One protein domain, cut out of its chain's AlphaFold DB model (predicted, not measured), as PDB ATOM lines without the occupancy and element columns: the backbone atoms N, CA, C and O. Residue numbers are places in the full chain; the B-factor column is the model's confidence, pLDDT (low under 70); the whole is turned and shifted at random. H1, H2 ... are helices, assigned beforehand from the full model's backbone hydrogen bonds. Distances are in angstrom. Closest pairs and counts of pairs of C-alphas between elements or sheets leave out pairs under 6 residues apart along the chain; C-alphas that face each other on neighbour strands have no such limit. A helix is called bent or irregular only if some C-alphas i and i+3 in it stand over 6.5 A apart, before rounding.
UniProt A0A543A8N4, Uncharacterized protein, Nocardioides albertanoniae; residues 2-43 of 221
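What this domain is: This is residues 2 to 43 of the 221 residues of an uncharacterized protein of Nocardioides albertanoniae (UniProt A0A543A8N4). A long helix, H1, with a shorter helix, H2, folded back along it, makes a helical hairpin with unequal arms. H2 packs on H1 side by side, and the first residues of H1 run on past the end of H2, so that one end of the rod is H1 alone. The printed part has 42 residues with two named helices, H1 then H2, and no named strand; the class is all helix. It is only just loose, close to compact, with a radius of gyration of the C-alphas of 11.3 A, and its C-alphas span 39 by 12 by 8 A.

Where its parts are: H1 covers residues 2 to 26, from C-alpha 2 at (141.408, 110.032, 222.963) to C-alpha 26 at (175.238, 96.691, 225.907), a length of 36.5 A. A tight link of 5 residues follows. H2 covers residues 32 to 43 and is 16.4 A long; it ends with C-alpha 43 at (154.642, 98.193, 222.778). Neither helix is bent.

How they stand to each other: H1 and H2 touch, with 50 pairs of C-alphas within 8 A. The closest C-alphas of the two are those of Gly 14 and Gly 39, 3.9 A apart. The helices run opposite ways at a shallow tilt of 20 degrees and form a helical hairpin. Their centres are 8.3 A apart. In both H1 and H2 every O i to N i+4 pair is within hydrogen-bond range.

The domain as a whole: The outline is a rod. The two C-alphas farthest apart are those of Leu 2 and Ser 28, at 39.1 A, while the first and last printed C-alphas, of Leu 2 and Ala 43, are 17.8 A apart. The printed part has no cut, and its one link, H1 to H2, is tight. The mean pLDDT of the printed part is 71.4; residues 2 to 8, 10, 32, 38 and 41 to 42 are under 70.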
ATOM      1  N   LEU A   2     140.539 110.092 221.772       48.19
ATOM      2  CA  LEU A   2     141.408 110.032 222.963       48.19
ATOM      3  C   LEU A   2     142.083 108.659 223.190       48.19
ATOM      4  O   LEU A   2     143.288 108.586 223.389       48.19
ATOM      5  N   TYR A   3     141.339 107.556 223.056       48.41
ATOM      6  CA  TYR A   3     141.875 106.194 223.216       48.41
ATOM      7  C   TYR A   3     142.979 105.817 222.212       48.41
ATOM      8  O   TYR A   3     143.913 105.106 222.568       48.41
ATOM      9  N   LEU A   4     142.905 106.308 220.969       59.88
ATOM     10  CA  LEU A   4     143.934 106.045 219.955       59.88
ATOM     11  C   LEU A   4     145.229 106.806 220.257       59.88
ATOM     12  O   LEU A   4     146.306 106.279 220.003       59.88
ATOM     13  N   LEU A   5     145.123 108.007 220.836       63.19
ATOM     14  CA  LEU A   5     146.277 108.785 221.293       63.19
ATOM     15  C   LEU A   5     146.960 108.112 222.486       63.19
ATOM     16  O   LEU A   5     148.179 107.983 222.486       63.19
ATOM     17  N   VAL A   6     146.185 107.614 223.456       62.81
ATOM     18  CA  VAL A   6     146.720 106.896 224.626       62.81
ATOM     19  C   VAL A   6     147.432 105.605 224.212       62.81
ATOM     20  O   VAL A   6     148.533 105.332 224.685       62.81
ATOM     21  N   LEU A   7     146.858 104.832 223.286       63.28
ATOM     22  CA  LEU A   7     147.505 103.621 222.773       63.28
ATOM     23  C   LEU A   7     148.714 103.913 221.879       63.28
ATOM     24  O   LEU A   7     149.726 103.226 221.975       63.28
ATOM     25  N   GLY A   8     148.637 104.933 221.020       67.00
ATOM     26  CA  GLY A   8     149.779 105.367 220.218       67.00
ATOM     27  C   GLY A   8     150.948 105.807 221.101       67.00
ATOM     28  O   GLY A   8     152.082 105.389 220.880       67.00
ATOM     29  N   PHE A   9     150.660 106.563 222.162       70.75
ATOM     30  CA  PHE A   9     151.647 106.968 223.157       70.75
ATOM     31  C   PHE A   9     152.230 105.770 223.917       70.75
ATOM     32  O   PHE A   9     153.446 105.666 224.039       70.75
ATOM     33  N   GLY A  10     151.390 104.824 224.358       65.88
ATOM     34  CA  GLY A  10     151.839 103.596 225.024       65.88
ATOM     35  C   GLY A  10     152.775 102.745 224.160       65.88
ATOM     36  O   GLY A  10     153.746 102.182 224.665       65.88
ATOM     37  N   MET A  11     152.547 102.712 222.843       74.81
ATOM     38  CA  MET A  11     153.435 102.032 221.902       74.81
ATOM     39  C   MET A  11     154.800 102.721 221.811       74.81
ATOM     40  O   MET A  11     155.826 102.058 221.941       74.81
ATOM     41  N   VAL A  12     154.816 104.042 221.614       75.94
ATOM     42  CA  VAL A  12     156.058 104.825 221.498       75.94
ATOM     43  C   VAL A  12     156.862 104.775 222.799       75.94
ATOM     44  O   VAL A  12     158.068 104.537 222.764       75.94
ATOM     45  N   ALA A  13     156.195 104.914 223.946       70.25
ATOM     46  CA  ALA A  13     156.820 104.809 225.260       70.25
ATOM     47  C   ALA A  13     157.405 103.409 225.511       70.25
ATOM     48  O   ALA A  13     158.518 103.292 226.021       70.25
ATOM     49  N   GLY A  14     156.698 102.348 225.102       72.31
ATOM     50  CA  GLY A  14     157.202 100.977 225.180       72.31
ATOM     51  C   GLY A  14     158.457 100.760 224.329       72.31
ATOM     52  O   GLY A  14     159.458 100.243 224.820       72.31
ATOM     53  N   VAL A  15     158.453 101.217 223.073       75.19
ATOM     54  CA  VAL A  15     159.623 101.103 222.183       75.19
ATOM     55  C   VAL A  15     160.819 101.889 222.729       75.19
ATOM     56  O   VAL A  15     161.935 101.372 222.734       75.19
ATOM     57  N   ALA A  16     160.596 103.102 223.242       74.12
ATOM     58  CA  ALA A  16     161.648 103.914 223.848       74.12
ATOM     59  C   ALA A  16     162.256 103.237 225.089       74.12
ATOM     60  O   ALA A  16     163.476 103.172 225.221       74.12
ATOM     61  N   LEU A  17     161.420 102.665 225.963       74.38
ATOM     62  CA  LEU A  17     161.880 101.919 227.136       74.38
ATOM     63  C   LEU A  17     162.699 100.682 226.741       74.38
ATOM     64  O   LEU A  17     163.721 100.398 227.366       74.38
ATOM     65  N   ALA A  18     162.291  99.979 225.681       75.81
ATOM     66  CA  ALA A  18     163.043  98.840 225.174       75.81
ATOM     67  C   ALA A  18     164.419  99.261 224.640       75.81
ATOM     68  O   ALA A  18     165.412  98.608 224.947       75.81
ATOM     69  N   ALA A  19     164.495 100.372 223.903       77.88
ATOM     70  CA  ALA A  19     165.755 100.902 223.382       77.88
ATOM     71  C   ALA A  19     166.729 101.308 224.504       77.88
ATOM     72  O   ALA A  19     167.905 100.953 224.451       77.88
ATOM     73  N   VAL A  20     166.232 101.972 225.554       77.31
ATOM     74  CA  VAL A  20     167.029 102.306 226.750       77.31
ATOM     75  C   VAL A  20     167.499 101.038 227.469       77.31
ATOM     76  O   VAL A  20     168.650 100.957 227.896       77.31
ATOM     77  N   GLY A  21     166.643 100.017 227.560       71.94
ATOM     78  CA  GLY A  21     167.017  98.716 228.107       71.94
ATOM     79  C   GLY A  21     168.130  98.028 227.315       71.94
ATOM     80  O   GLY A  21     169.063  97.509 227.920       71.94
ATOM     81  N   VAL A  22     168.067  98.056 225.978       77.44
ATOM     82  CA  VAL A  22     169.107  97.477 225.111       77.44
ATOM     83  C   VAL A  22     170.435  98.201 225.317       77.44
ATOM     84  O   VAL A  22     171.450  97.533 225.480       77.44
ATOM     85  N   ALA A  23     170.430  99.536 225.380       82.56
ATOM     86  CA  ALA A  23     171.638 100.314 225.664       82.56
ATOM     87  C   ALA A  23     172.265  99.915 227.014       82.56
ATOM     88  O   ALA A  23     173.454  99.624 227.081       82.56
ATOM     89  N   ALA A  24     171.449  99.765 228.061       75.00
ATOM     90  CA  ALA A  24     171.926  99.314 229.368       75.00
ATOM     91  C   ALA A  24     172.494  97.878 229.347       75.00
ATOM     92  O   ALA A  24     173.467  97.597 230.042       75.00
ATOM     93  N   VAL A  25     171.924  96.967 228.548       78.19
ATOM     94  CA  VAL A  25     172.472  95.608 228.363       78.19
ATOM     95  C   VAL A  25     173.823  95.644 227.650       78.19
ATOM     96  O   VAL A  25     174.725  94.904 228.041       78.19
ATOM     97  N   VAL A  26     173.966  96.489 226.624       85.12
ATOM     98  CA  VAL A  26     175.238  96.691 225.907       85.12
ATOM     99  C   VAL A  26     176.318  97.196 226.867       85.12
ATOM    100  O   VAL A  26     177.440  96.698 226.835       85.12
ATOM    101  N   ASP A  27     175.943  98.059 227.811       86.31
ATOM    102  CA  ASP A  27     176.808  98.542 228.896       86.31
ATOM    103  C   ASP A  27     176.943  97.543 230.069       86.31
ATOM    104  O   ASP A  27     177.353  97.898 231.173       86.31
ATOM    105  N   SER A  28     176.625  96.263 229.850       85.00
ATOM    106  CA  SER A  28     176.759  95.162 230.821       85.00
ATOM    107  C   SER A  28     175.863  95.251 232.066       85.00
ATOM    108  O   SER A  28     176.008  94.457 233.002       85.00
ATOM    109  N   HIS A  29     174.873  96.145 232.090       70.25
ATOM    110  CA  HIS A  29     173.874  96.173 233.153       70.25
ATOM    111  C   HIS A  29     172.791  95.122 232.891       70.25
ATOM    112  O   HIS A  29     171.854  95.330 232.120       70.25
ATOM    113  N   MET A  30     172.861  94.002 233.618       71.81
ATOM    114  CA  MET A  30     171.876  92.904 233.555       71.81
ATOM    115  C   MET A  30     170.425  93.358 233.795       71.81
ATOM    116  O   MET A  30     169.488  92.761 233.268       71.81
ATOM    117  N   VAL A  31     170.227  94.452 234.540       71.69
ATOM    118  CA  VAL A  31     168.913  95.072 234.785       71.69
ATOM    119  C   VAL A  31     168.298  95.640 233.495       71.69
ATOM    120  O   VAL A  31     167.077  95.742 233.392       71.69
ATOM    121  N   GLY A  32     169.105  95.942 232.473       69.38
ATOM    122  CA  GLY A  32     168.637  96.420 231.172       69.38
ATOM    123  C   GLY A  32     167.669  95.452 230.487       69.38
ATOM    124  O   GLY A  32     166.688  95.894 229.892       69.38
ATOM    125  N   TRP A  33     167.845  94.137 230.672       71.50
ATOM    126  CA  TRP A  33     166.937  93.117 230.128       71.50
ATOM    127  C   TRP A  33     165.498  93.265 230.631       71.50
ATOM    128  O   TRP A  33     164.554  92.981 229.893       71.50
ATOM    129  N   ILE A  34     165.315  93.764 231.858       70.88
ATOM    130  CA  ILE A  34     163.990  94.049 232.413       70.88
ATOM    131  C   ILE A  34     163.327  95.189 231.635       70.88
ATOM    132  O   ILE A  34     162.171  95.066 231.235       70.88
ATOM    133  N   ALA A  35     164.053  96.276 231.374       70.38
ATOM    134  CA  ALA A  35     163.536  97.399 230.596       70.38
ATOM    135  C   ALA A  35     163.232  96.997 229.140       70.38
ATOM    136  O   ALA A  35     162.196  97.396 228.608       70.38
ATOM    137  N   VAL A  36     164.053  96.127 228.533       71.06
ATOM    138  CA  VAL A  36     163.771  95.524 227.216       71.06
ATOM    139  C   VAL A  36     162.449  94.756 227.232       71.06
ATOM    140  O   VAL A  36     161.575  95.009 226.402       71.06
ATOM    141  N   ALA A  37     162.273  93.850 228.195       70.56
ATOM    142  CA  ALA A  37     161.077  93.020 228.301       70.56
ATOM    143  C   ALA A  37     159.808  93.847 228.559       70.56
ATOM    144  O   ALA A  37     158.780  93.621 227.914       70.56
ATOM    145  N   LEU A  38     159.879  94.832 229.460       69.50
ATOM    146  CA  LEU A  38     158.771  95.738 229.772       69.50
ATOM    147  C   LEU A  38     158.405  96.618 228.577       69.50
ATOM    148  O   LEU A  38     157.225  96.746 228.245       69.50
ATOM    149  N   GLY A  39     159.409  97.185 227.910       72.75
ATOM    150  CA  GLY A  39     159.214  98.045 226.753       72.75
ATOM    151  C   GLY A  39     158.591  97.305 225.572       72.75
ATOM    152  O   GLY A  39     157.586  97.754 225.015       72.75
ATOM    153  N   LEU A  40     159.114  96.118 225.246       74.38
ATOM    154  CA  LEU A  40     158.556  95.271 224.190       74.38
ATOM    155  C   LEU A  40     157.142  94.813 224.529       74.38
ATOM    156  O   LEU A  40     156.270  94.885 223.669       74.38
ATOM    157  N   SER A  41     156.888  94.412 225.778       68.00
ATOM    158  CA  SER A  41     155.547  94.022 226.220       68.00
ATOM    159  C   SER A  41     154.569  95.189 226.077       68.00
ATOM    160  O   SER A  41     153.564  95.043 225.390       68.00
ATOM    161  N   GLY A  42     154.876  96.372 226.618       67.44
ATOM    162  CA  GLY A  42     154.011  97.554 226.510       67.44
ATOM    163  C   GLY A  42     153.757  97.995 225.064       67.44
ATOM    164  O   GLY A  42     152.619  98.325 224.708       67.44
ATOM    165  N   ALA A  43     154.777  97.919 224.204       72.12
ATOM    166  CA  ALA A  43     154.642  98.193 222.778       72.12
ATOM    167  C   ALA A  43     153.739  97.172 222.074       72.12
ATOM    168  O   ALA A  43     152.846  97.557 221.318       72.12
TER     169      ALA A  43